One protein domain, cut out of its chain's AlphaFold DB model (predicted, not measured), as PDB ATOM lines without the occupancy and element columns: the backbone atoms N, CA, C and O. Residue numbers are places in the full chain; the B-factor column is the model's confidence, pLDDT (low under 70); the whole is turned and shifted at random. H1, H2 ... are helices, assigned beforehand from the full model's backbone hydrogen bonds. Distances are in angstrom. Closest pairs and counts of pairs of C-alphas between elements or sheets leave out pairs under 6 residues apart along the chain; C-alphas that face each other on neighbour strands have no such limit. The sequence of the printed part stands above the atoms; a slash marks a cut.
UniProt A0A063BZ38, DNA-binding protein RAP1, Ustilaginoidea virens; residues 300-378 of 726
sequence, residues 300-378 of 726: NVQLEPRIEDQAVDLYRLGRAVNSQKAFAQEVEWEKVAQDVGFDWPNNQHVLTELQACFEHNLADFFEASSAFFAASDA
ATOM      1  N   ASN A 300      -3.356 -41.841 -24.750       65.19
ATOM      2  CA  ASN A 300      -4.174 -40.685 -24.370       65.19
ATOM      3  C   ASN A 300      -5.385 -40.506 -25.311       65.19
ATOM      4  O   ASN A 300      -5.541 -39.474 -25.962       65.19
ATOM      5  N   VAL A 301      -6.228 -41.534 -25.394       75.56
ATOM      6  CA  VAL A 301      -7.453 -41.537 -26.203       75.56
ATOM      7  C   VAL A 301      -8.539 -40.716 -25.506       75.56
ATOM      8  O   VAL A 301      -8.909 -40.983 -24.361       75.56
ATOM      9  N   GLN A 302      -9.090 -39.728 -26.205       67.00
ATOM     10  CA  GLN A 302     -10.254 -38.969 -25.761       67.00
ATOM     11  C   GLN A 302     -11.522 -39.780 -26.039       67.00
ATOM     12  O   GLN A 302     -11.981 -39.841 -27.173       67.00
ATOM     13  N   LEU A 303     -12.101 -40.399 -25.005       65.50
ATOM     14  CA  LEU A 303     -13.314 -41.228 -25.125       65.50
ATOM     15  C   LEU A 303     -14.563 -40.449 -25.593       65.50
ATOM     16  O   LEU A 303     -15.453 -41.038 -26.203       65.50
ATOM     17  N   GLU A 304     -14.604 -39.137 -25.340       64.50
ATOM     18  CA  GLU A 304     -15.584 -38.188 -25.888       64.50
ATOM     19  C   GLU A 304     -14.846 -37.018 -26.574       64.50
ATOM     20  O   GLU A 304     -14.690 -35.953 -25.966       64.50
ATOM     21  N   PRO A 305     -14.366 -37.171 -27.822       75.00
ATOM     22  CA  PRO A 305     -13.854 -36.041 -28.588       75.00
ATOM     23  C   PRO A 305     -14.997 -35.061 -28.857       75.00
ATOM     24  O   PRO A 305     -16.136 -35.477 -29.095       75.00
ATOM     25  N   ARG A 306     -14.706 -33.760 -28.849       74.00
ATOM     26  CA  ARG A 306     -15.679 -32.721 -29.205       74.00
ATOM     27  C   ARG A 306     -15.135 -31.880 -30.342       74.00
ATOM     28  O   ARG A 306     -14.071 -31.288 -30.199       74.00
ATOM     29  N   ILE A 307     -15.885 -31.847 -31.434       77.12
ATOM     30  CA  ILE A 307     -15.628 -31.027 -32.615       77.12
ATOM     31  C   ILE A 307     -16.777 -30.027 -32.673       77.12
ATOM     32  O   ILE A 307     -17.935 -30.440 -32.672       77.12
ATOM     33  N   GLU A 308     -16.457 -28.732 -32.647       56.94
ATOM     34  CA  GLU A 308     -17.436 -27.630 -32.714       56.94
ATOM     35  C   GLU A 308     -18.649 -27.831 -31.770       56.94
ATOM     36  O   GLU A 308     -19.806 -27.847 -32.181       56.94
ATOM     37  N   ASP A 309     -18.358 -28.050 -30.480       63.09
ATOM     38  CA  ASP A 309     -19.292 -28.372 -29.379       63.09
ATOM     39  C   ASP A 309     -20.091 -29.695 -29.492       63.09
ATOM     40  O   ASP A 309     -20.672 -30.141 -28.495       63.09
ATOM     41  N   GLN A 310     -20.061 -30.395 -30.630       69.12
ATOM     42  CA  GLN A 310     -20.706 -31.699 -30.811       69.12
ATOM     43  C   GLN A 310     -19.791 -32.863 -30.387       69.12
ATOM     44  O   GLN A 310     -18.631 -32.963 -30.792       69.12
ATOM     45  N   ALA A 311     -20.321 -33.780 -29.570       72.75
ATOM     46  CA  ALA A 311     -19.599 -34.971 -29.116       72.75
ATOM     47  C   ALA A 311     -19.564 -36.063 -30.201       72.75
ATOM     48  O   ALA A 311     -20.604 -36.473 -30.719       72.75
ATOM     49  N   VAL A 312     -18.366 -36.554 -30.517       79.12
ATOM     50  CA  VAL A 312     -18.112 -37.543 -31.572       79.12
ATOM     51  C   VAL A 312     -18.265 -38.963 -31.021       79.12
ATOM     52  O   VAL A 312     -17.514 -39.387 -30.144       79.12
ATOM     53  N   ASP A 313     -19.198 -39.745 -31.568       81.94
ATOM     54  CA  ASP A 313     -19.316 -41.173 -31.252       81.94
ATOM     55  C   ASP A 313     -18.201 -41.968 -31.957       81.94
ATOM     56  O   ASP A 313     -18.337 -42.349 -33.122       81.94
ATOM     57  N   LEU A 314     -17.090 -42.215 -31.249       82.25
ATOM     58  CA  LEU A 314     -15.927 -42.965 -31.752       82.25
ATOM     59  C   LEU A 314     -16.298 -44.307 -32.401       82.25
ATOM     60  O   LEU A 314     -15.660 -44.697 -33.377       82.25
ATOM     61  N   TYR A 315     -17.332 -44.995 -31.905       82.69
ATOM     62  CA  TYR A 315     -17.821 -46.230 -32.525       82.69
ATOM     63  C   TYR A 315     -18.360 -45.994 -33.942       82.69
ATOM     64  O   TYR A 315     -18.005 -46.726 -34.864       82.69
ATOM     65  N   ARG A 316     -19.176 -44.950 -34.142       84.25
ATOM     66  CA  ARG A 316     -19.709 -44.581 -35.464       84.25
ATOM     67  C   ARG A 316     -18.621 -44.067 -36.396       84.25
ATOM     68  O   ARG A 316     -18.568 -44.514 -37.536       84.25
ATOM     69  N   LEU A 317     -17.716 -43.222 -35.898       84.19
ATOM     70  CA  LEU A 317     -16.551 -42.747 -36.654       84.19
ATOM     71  C   LEU A 317     -15.678 -43.924 -37.127       84.19
ATOM     72  O   LEU A 317     -15.394 -44.053 -38.316       84.19
ATOM     73  N   GLY A 318     -15.308 -44.824 -36.212       80.69
ATOM     74  CA  GLY A 318     -14.523 -46.016 -36.525       80.69
ATOM     75  C   GLY A 318     -15.238 -46.968 -37.486       80.69
ATOM     76  O   GLY A 318     -14.616 -47.476 -38.418       80.69
ATOM     77  N   ARG A 319     -16.551 -47.169 -37.311       82.25
ATOM     78  CA  ARG A 319     -17.390 -47.983 -38.203       82.25
ATOM     79  C   ARG A 319     -17.446 -47.399 -39.616       82.25
ATOM     80  O   ARG A 319     -17.183 -48.140 -40.557       82.25
ATOM     81  N   ALA A 320     -17.730 -46.105 -39.770       82.62
ATOM     82  CA  ALA A 320     -17.815 -45.440 -41.072       82.62
ATOM     83  C   ALA A 320     -16.476 -45.499 -41.830       82.62
ATOM     84  O   ALA A 320     -16.429 -45.961 -42.971       82.62
ATOM     85  N   VAL A 321     -15.364 -45.146 -41.169       81.00
ATOM     86  CA  VAL A 321     -14.019 -45.219 -41.766       81.00
ATOM     87  C   VAL A 321     -13.650 -46.658 -42.150       81.00
ATOM     88  O   VAL A 321     -13.127 -46.887 -43.239       81.00
ATOM     89  N   ASN A 322     -13.941 -47.650 -41.302       75.94
ATOM     90  CA  ASN A 322     -13.642 -49.053 -41.607       75.94
ATOM     91  C   ASN A 322     -14.539 -49.628 -42.720       75.94
ATOM     92  O   ASN A 322     -14.075 -50.437 -43.520       75.94
ATOM     93  N   SER A 323     -15.801 -49.197 -42.812       78.81
ATOM     94  CA  SER A 323     -16.695 -49.548 -43.922       78.81
ATOM     95  C   SER A 323     -16.209 -48.993 -45.262       78.81
ATOM     96  O   SER A 323     -16.386 -49.665 -46.273       78.81
ATOM     97  N   GLN A 324     -15.565 -47.823 -45.285       70.38
ATOM     98  CA  GLN A 324     -14.966 -47.276 -46.507       70.38
ATOM     99  C   GLN A 324     -13.634 -47.958 -46.857       70.38
ATOM    100  O   GLN A 324     -13.457 -48.376 -47.996       70.38
ATOM    101  N   LYS A 325     -12.745 -48.183 -45.874       63.16
ATOM    102  CA  LYS A 325     -11.452 -48.884 -46.058       63.16
ATOM    103  C   LYS A 325     -11.568 -50.349 -46.512       63.16
ATOM    104  O   LYS A 325     -10.561 -50.950 -46.875       63.16
ATOM    105  N   ALA A 326     -12.767 -50.938 -46.487       59.38
ATOM    106  CA  ALA A 326     -13.038 -52.246 -47.086       59.38
ATOM    107  C   ALA A 326     -12.938 -52.232 -48.625       59.38
ATOM    108  O   ALA A 326     -12.723 -53.274 -49.243       59.38
ATOM    109  N   PHE A 327     -13.062 -51.052 -49.236       46.72
ATOM    110  CA  PHE A 327     -12.771 -50.795 -50.641       46.72
ATOM    111  C   PHE A 327     -11.391 -50.123 -50.715       46.72
ATOM    112  O   PHE A 327     -11.065 -49.287 -49.876       46.72
ATOM    113  N   ALA A 328     -10.554 -50.492 -51.687       54.12
ATOM    114  CA  ALA A 328      -9.135 -50.104 -51.729       54.12
ATOM    115  C   ALA A 328      -8.889 -48.658 -52.226       54.12
ATOM    116  O   ALA A 328      -7.989 -48.413 -53.027       54.12
ATOM    117  N   GLN A 329      -9.715 -47.714 -51.778       51.75
ATOM    118  CA  GLN A 329      -9.730 -46.314 -52.188       51.75
ATOM    119  C   GLN A 329      -9.634 -45.400 -50.954       51.75
ATOM    120  O   GLN A 329      -9.856 -45.829 -49.821       51.75
ATOM    121  N   GLU A 330      -9.225 -44.151 -51.165       64.69
ATOM    122  CA  GLU A 330      -8.999 -43.172 -50.097       64.69
ATOM    123  C   GLU A 330     -10.296 -42.865 -49.321       64.69
ATOM    124  O   GLU A 330     -11.394 -42.920 -49.875       64.69
ATOM    125  N   VAL A 331     -10.174 -42.571 -48.020       76.00
ATOM    126  CA  VAL A 331     -11.331 -42.358 -47.132       76.00
ATOM    127  C   VAL A 331     -12.051 -41.066 -47.518       76.00
ATOM    128  O   VAL A 331     -11.501 -39.972 -47.395       76.00
ATOM    129  N   GLU A 332     -13.308 -41.187 -47.935       80.50
ATOM    130  CA  GLU A 332     -14.182 -40.063 -48.252       80.50
ATOM    131  C   GLU A 332     -14.739 -39.456 -46.956       80.50
ATOM    132  O   GLU A 332     -15.857 -39.754 -46.516       80.50
ATOM    133  N   TRP A 333     -13.945 -38.580 -46.332       83.19
ATOM    134  CA  TRP A 333     -14.294 -37.916 -45.071       83.19
ATOM    135  C   TRP A 333     -15.620 -37.140 -45.121       83.19
ATOM    136  O   TRP A 333     -16.282 -37.031 -44.095       83.19
ATOM    137  N   GLU A 334     -16.063 -36.676 -46.296       81.31
ATOM    138  CA  GLU A 334     -17.392 -36.072 -46.511       81.31
ATOM    139  C   GLU A 334     -18.532 -37.040 -46.134       81.31
ATOM    140  O   GLU A 334     -19.441 -36.690 -45.379       81.31
ATOM    141  N   LYS A 335     -18.444 -38.300 -46.584       78.38
ATOM    142  CA  LYS A 335     -19.391 -39.364 -46.213       78.38
ATOM    143  C   LYS A 335     -19.236 -39.763 -44.744       78.38
ATOM    144  O   LYS A 335     -20.238 -39.982 -44.074       78.38
ATOM    145  N   VAL A 336     -18.006 -39.792 -44.213       81.75
ATOM    146  CA  VAL A 336     -17.767 -40.062 -42.778       81.75
ATOM    147  C   VAL A 336     -18.434 -38.998 -41.901       81.75
ATOM    148  O   VAL A 336     -19.095 -39.337 -40.923       81.75
ATOM    149  N   ALA A 337     -18.312 -37.717 -42.257       81.62
ATOM    150  CA  ALA A 337     -18.971 -36.623 -41.553       81.62
ATOM    151  C   ALA A 337     -20.501 -36.752 -41.622       81.62
ATOM    152  O   ALA A 337     -21.168 -36.620 -40.597       81.62
ATOM    153  N   GLN A 338     -21.049 -37.097 -42.792       81.81
ATOM    154  CA  GLN A 338     -22.483 -37.347 -42.963       81.81
ATOM    155  C   GLN A 338     -22.989 -38.516 -42.092       81.81
ATOM    156  O   GLN A 338     -23.999 -38.361 -41.408       81.81
ATOM    157  N   ASP A 339     -22.277 -39.648 -42.058       74.75
ATOM    158  CA  ASP A 339     -22.637 -40.836 -41.262       74.75
ATOM    159  C   ASP A 339     -22.530 -40.601 -39.741       74.75
ATOM    160  O   ASP A 339     -23.292 -41.175 -38.954       74.75
ATOM    161  N   VAL A 340     -21.592 -39.753 -39.307       80.38
ATOM    162  CA  VAL A 340     -21.431 -39.359 -37.894       80.38
ATOM    163  C   VAL A 340     -22.432 -38.260 -37.490       80.38
ATOM    164  O   VAL A 340     -22.761 -38.150 -36.309       80.38
ATOM    165  N   GLY A 341     -22.981 -37.506 -38.451       74.38
ATOM    166  CA  GLY A 341     -24.000 -36.472 -38.227       74.38
ATOM    167  C   GLY A 341     -23.449 -35.046 -38.115       74.38
ATOM    168  O   GLY A 341     -23.914 -34.278 -37.277       74.38
ATOM    169  N   PHE A 342     -22.447 -34.699 -38.926       77.19
ATOM    170  CA  PHE A 342     -21.857 -33.360 -39.025       77.19
ATOM    171  C   PHE A 342     -22.171 -32.689 -40.374       77.19
ATOM    172  O   PHE A 342     -21.971 -33.284 -41.436       77.19
ATOM    173  N   ASP A 343     -22.580 -31.415 -40.331       76.38
ATOM    174  CA  ASP A 343     -22.898 -30.591 -41.508       76.38
ATOM    175  C   ASP A 343     -21.630 -30.056 -42.210       76.38
ATOM    176  O   ASP A 343     -21.347 -28.854 -42.263       76.38
ATOM    177  N   TRP A 344     -20.873 -30.975 -42.817       72.00
ATOM    178  CA  TRP A 344     -19.631 -30.683 -43.537       72.00
ATOM    179  C   TRP A 344     -19.692 -29.616 -44.654       72.00
ATOM    180  O   TRP A 344     -18.674 -28.937 -44.811       72.00
ATOM    181  N   PRO A 345     -20.789 -29.387 -45.422       74.56
ATOM    182  CA  PRO A 345     -20.750 -28.396 -46.505       74.56
ATOM    183  C   PRO A 345     -20.732 -26.942 -46.008       74.56
ATOM    184  O   PRO A 345     -20.469 -26.042 -46.802       74.56
ATOM    185  N   ASN A 346     -20.985 -26.702 -44.715       73.69
ATOM    186  CA  ASN A 346     -20.778 -25.396 -44.085       73.69
ATOM    187  C   ASN A 346     -19.372 -25.286 -43.467       73.69
ATOM    188  O   ASN A 346     -18.702 -24.267 -43.633       73.69
ATOM    189  N   ASN A 347     -18.914 -26.340 -42.781       71.00
ATOM    190  CA  ASN A 347     -17.738 -26.291 -41.910       71.00
ATOM    191  C   ASN A 347     -16.639 -27.248 -42.407       71.00
ATOM    192  O   ASN A 347     -16.391 -28.299 -41.820       71.00
ATOM    193  N   GLN A 348     -15.933 -26.876 -43.480       78.69
ATOM    194  CA  GLN A 348     -14.894 -27.720 -44.101       78.69
ATOM    195  C   GLN A 348     -13.759 -28.131 -43.130       78.69
ATOM    196  O   GLN A 348     -13.138 -29.175 -43.317       78.69
ATOM    197  N   HIS A 349     -13.512 -27.353 -42.067       79.06
ATOM    198  CA  HIS A 349     -12.522 -27.672 -41.025       79.06
ATOM    199  C   HIS A 349     -12.860 -28.958 -40.247       79.06
ATOM    200  O   HIS A 349     -11.954 -29.687 -39.842       79.06
ATOM    201  N   VAL A 350     -14.151 -29.292 -40.119       80.19
ATOM    202  CA  VAL A 350     -14.643 -30.509 -39.449       80.19
ATOM    203  C   VAL A 350     -14.114 -31.779 -40.114       80.19
ATOM    204  O   VAL A 350     -13.878 -32.762 -39.422       80.19
ATOM    205  N   LEU A 351     -13.859 -31.773 -41.427       78.62
ATOM    206  CA  LEU A 351     -13.263 -32.921 -42.120       78.62
ATOM    207  C   LEU A 351     -11.831 -33.186 -41.625       78.62
ATOM    208  O   LEU A 351     -11.482 -34.321 -41.299       78.62
ATOM    209  N   THR A 352     -11.030 -32.126 -41.497       81.94
ATOM    210  CA  THR A 352      -9.655 -32.188 -40.982       81.94
ATOM    211  C   THR A 352      -9.627 -32.549 -39.495       81.94
ATOM    212  O   THR A 352      -8.793 -33.352 -39.076       81.94
ATOM    213  N   GLU A 353     -10.552 -32.014 -38.692       82.12
ATOM    214  CA  GLU A 353     -10.673 -32.380 -37.274       82.12
ATOM    215  C   GLU A 353     -11.172 -33.818 -37.076       82.12
ATOM    216  O   GLU A 353     -10.654 -34.508 -36.204       82.12
ATOM    217  N   LEU A 354     -12.101 -34.321 -37.899       83.12
ATOM    218  CA  LEU A 354     -12.534 -35.725 -37.872       83.12
ATOM    219  C   LEU A 354     -11.396 -36.676 -38.263       83.12
ATOM    220  O   LEU A 354     -11.230 -37.708 -37.609       83.12
ATOM    221  N   GLN A 355     -10.581 -36.319 -39.263       83.38
ATOM    222  CA  GLN A 355      -9.379 -37.079 -39.611       83.38
ATOM    223  C   GLN A 355      -8.372 -37.090 -38.453       83.38
ATOM    224  O   GLN A 355      -7.979 -38.165 -38.001       83.38
ATOM    225  N   ALA A 356      -7.999 -35.923 -37.918       81.44
ATOM    226  CA  ALA A 356      -7.062 -35.826 -36.797       81.44
ATOM    227  C   ALA A 356      -7.591 -36.533 -35.532       81.44
ATOM    228  O   ALA A 356      -6.834 -37.177 -34.805       81.44
ATOM    229  N   CYS A 357      -8.905 -36.476 -35.293       81.00
ATOM    230  CA  CYS A 357      -9.589 -37.206 -34.233       81.00
ATOM    231  C   CYS A 357      -9.515 -38.724 -34.447       81.00
ATOM    232  O   CYS A 357      -9.232 -39.448 -33.493       81.00
ATOM    233  N   PHE A 358      -9.739 -39.227 -35.665       82.62
ATOM    234  CA  PHE A 358      -9.570 -40.649 -35.974       82.62
ATOM    235  C   PHE A 358      -8.109 -41.087 -35.785       82.62
ATOM    236  O   PHE A 358      -7.847 -42.100 -35.137       82.62
ATOM    237  N   GLU A 359      -7.153 -40.316 -36.303       81.94
ATOM    238  CA  GLU A 359      -5.727 -40.637 -36.222       81.94
ATOM    239  C   GLU A 359      -5.216 -40.645 -34.775       81.94
ATOM    240  O   GLU A 359      -4.537 -41.589 -34.379       81.94
ATOM    241  N   HIS A 360      -5.598 -39.666 -33.949       75.56
ATOM    242  CA  HIS A 360      -5.119 -39.572 -32.566       75.56
ATOM    243  C   HIS A 360      -5.811 -40.538 -31.586       75.56
ATOM    244  O   HIS A 360      -5.214 -40.911 -30.578       75.56
ATOM    245  N   ASN A 361      -7.064 -40.935 -31.851       74.50
ATOM    246  CA  ASN A 361      -7.862 -41.735 -30.912       74.50
ATOM    247  C   ASN A 361      -8.052 -43.200 -31.333       74.50
ATOM    248  O   ASN A 361      -8.317 -44.037 -30.472       74.50
ATOM    249  N   LEU A 362      -7.974 -43.515 -32.632       80.88
ATOM    250  CA  LEU A 362      -8.410 -44.808 -33.173       80.88
ATOM    251  C   LEU A 362      -7.393 -45.508 -34.089       80.88
ATOM    252  O   LEU A 362      -7.513 -46.721 -34.249       80.88
ATOM    253  N   ALA A 363      -6.400 -44.824 -34.672       78.75
ATOM    254  CA  ALA A 363      -5.459 -45.466 -35.601       78.75
ATOM    255  C   ALA A 363      -4.666 -46.617 -34.953       78.75
ATOM    256  O   ALA A 363      -4.782 -47.753 -35.413       78.75
ATOM    257  N   ASP A 364      -3.958 -46.358 -33.847       77.25
ATOM    258  CA  ASP A 364      -3.191 -47.380 -33.112       77.25
ATOM    259  C   ASP A 364      -4.079 -48.556 -32.651       77.25
ATOM    260  O   ASP A 364      -3.653 -49.711 -32.650       77.25
ATOM    261  N   PHE A 365      -5.339 -48.274 -32.294       80.69
ATOM    262  CA  PHE A 365      -6.326 -49.282 -31.896       80.69
ATOM    263  C   PHE A 365      -6.773 -50.157 -33.079       80.69
ATOM    264  O   PHE A 365      -6.860 -51.382 -32.945       80.69
ATOM    265  N   PHE A 366      -7.023 -49.569 -34.252       79.06
ATOM    266  CA  PHE A 366      -7.353 -50.322 -35.466       79.06
ATOM    267  C   PHE A 366      -6.148 -51.104 -36.014       79.06
ATOM    268  O   PHE A 366      -6.332 -52.225 -36.491       79.06
ATOM    269  N   GLU A 367      -4.918 -50.596 -35.894       80.88
ATOM    270  CA  GLU A 367      -3.707 -51.356 -36.240       80.88
ATOM    271  C   GLU A 367      -3.519 -52.551 -35.288       80.88
ATOM    272  O   GLU A 367      -3.407 -53.692 -35.737       80.88
ATOM    273  N   ALA A 368      -3.592 -52.333 -33.970       77.06
ATOM    274  CA  ALA A 368      -3.451 -53.402 -32.979       77.06
ATOM    275  C   ALA A 368      -4.547 -54.481 -33.094       77.06
ATOM    276  O   ALA A 368      -4.258 -55.679 -33.014       77.06
ATOM    277  N   SER A 369      -5.805 -54.083 -33.310       72.88
ATOM    278  CA  SER A 369      -6.925 -55.026 -33.441       72.88
ATOM    279  C   SER A 369      -6.938 -55.761 -34.788       72.88
ATOM    280  O   SER A 369      -7.209 -56.962 -34.814       72.88
ATOM    281  N   SER A 370      -6.566 -55.119 -35.900       70.62
ATOM    282  CA  SER A 370      -6.410 -55.822 -37.186       70.62
ATOM    283  C   SER A 370      -5.236 -56.811 -37.163       70.62
ATOM    284  O   SER A 370      -5.401 -57.955 -37.593       70.62
ATOM    285  N   ALA A 371      -4.100 -56.448 -36.554       71.00
ATOM    286  CA  ALA A 371      -2.969 -57.354 -36.328       71.00
ATOM    287  C   ALA A 371      -3.306 -58.532 -35.388       71.00
ATOM    288  O   ALA A 371      -2.720 -59.614 -35.501       71.00
ATOM    289  N   PHE A 372      -4.265 -58.363 -34.471       64.12
ATOM    290  CA  PHE A 372      -4.817 -59.461 -33.676       64.12
ATOM    291  C   PHE A 372      -5.616 -60.449 -34.542       64.12
ATOM    292  O   PHE A 372      -5.323 -61.645 -34.502       64.12
ATOM    293  N   PHE A 373      -6.565 -59.974 -35.357       58.78
ATOM    294  CA  PHE A 373      -7.397 -60.859 -36.184       58.78
ATOM    295  C   PHE A 373      -6.610 -61.546 -37.310       58.78
ATOM    296  O   PHE A 373      -6.742 -62.757 -37.475       58.78
ATOM    297  N   ALA A 374      -5.727 -60.829 -38.015       60.88
ATOM    298  CA  ALA A 374      -4.905 -61.403 -39.086       60.88
ATOM    299  C   ALA A 374      -3.970 -62.527 -38.592       60.88
ATOM    300  O   ALA A 374      -3.751 -63.518 -39.287       60.88
ATOM    301  N   ALA A 375      -3.453 -62.412 -37.364       52.66
ATOM    302  CA  ALA A 375      -2.629 -63.457 -36.760       52.66
ATOM    303  C   ALA A 375      -3.428 -64.708 -36.353       52.66
ATOM    304  O   ALA A 375      -2.843 -65.783 -36.254       52.66
ATOM    305  N   SER A 376      -4.742 -64.589 -36.122       53.03
ATOM    306  CA  SER A 376      -5.596 -65.739 -35.808       53.03
ATOM    307  C   SER A 376      -5.840 -66.624 -37.032       53.03
ATOM    308  O   SER A 376      -5.867 -67.842 -36.884       53.03
ATOM    309  N   ASP A 377      -5.991 -66.029 -38.221       46.56
ATOM    310  CA  ASP A 377      -6.200 -66.760 -39.483       46.56
ATOM    311  C   ASP A 377      -4.956 -67.590 -39.863       46.56
ATOM    312  O   ASP A 377      -5.050 -68.747 -40.283       46.56
ATOM    313  N   ALA A 378      -3.766 -67.019 -39.635       53.72
ATOM    314  CA  ALA A 378      -2.477 -67.635 -39.956       53.72
ATOM    315  C   ALA A 378      -2.130 -68.875 -39.106       53.72
ATOM    316  O   ALA A 378      -1.370 -69.730 -39.565       53.72
TER     317      ALA A 378
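Overview. This is residues 300 to 378 of the 726 residues of the protein "DNA-binding protein RAP1" of Ustilaginoidea virens (UniProt A0A063BZ38). The model is a small body of three crossed helices with a long arm: H1 and H2 make a helical hairpin, H3 lies across it, and the last part of H4, residues 367 to 378, sticks out. Before H1, the unnamed residues 300 to 313 include a small turn back, where residues 306 to 307 pair antiparallel with 310 to 311. The printed part has 79 residues, with four named helices in the order H1, H2, H3, H4 and no named strand, and its class is all helix. It is compact, with a radius of gyration of the C-alphas of 13.3 A, yet its outline is flat, spanning 46 by 29 by 15 A, with the arm at one end of the longest axis.

Along the chain. Begin at C-alpha 300, at (-4.174, -40.685, -24.370), and pass 14 residues with no named element. Find C-alpha 314 at (-15.927, -42.965, -31.752); from there H1 runs through residues 314 to 325, 16.1 A from first to last C-alpha. H2 follows at residues 333 to 340, 10.2 A long. H3 takes residues 349 to 361 over 17.9 A. H4, the longest helix with 16 residues, runs from residue 363 to residue 378 over 22.8 A and ends at C-alpha 378, at (-2.477, -67.635, -39.956).

Arrangement. Look first at H1 and H2, a helical hairpin: they touch, with the C-alphas of Ala 320 and Val 336 closest at 5.6 A, and run opposite ways at a steep tilt of 42 degrees. H1 touches H2 with residues 316 to 321 alone. H3 touches H2 with residues 350 to 355 alone; the closest C-alphas are those of Trp 333 and Leu 351, 5.9 A apart, and the lines are about perpendicular at 76 degrees. H1 and H3 only just touch, with 3 pairs of C-alphas within 8 A, the closest being those of Leu 317 and Phe 358 at 7.3 A; they are about perpendicular at 82 degrees. H3 and H4 meet only through their link. H4 is apart from H2, and only just apart from H1, at 8.4 A. In H1, H2 and H3 every O i to N i+4 pair is within hydrogen-bond range; in H4, 11 of 12 are.

Size, cuts and confidence. The two C-alphas farthest apart are those of Asn 346 and Ala 378, at 46.2 A. Without residues 367 to 378, which stand free, the body spans 32 by 30 by 16 A. The printed part has no cut; the link from H3 to H4 is tight, those from H1 to H2 and from H2 to H3 are short, and no link is long. The mean pLDDT of the printed part is 73.6, and 20 residues are under 70, among them residues 325 to 330 and 372 to 378.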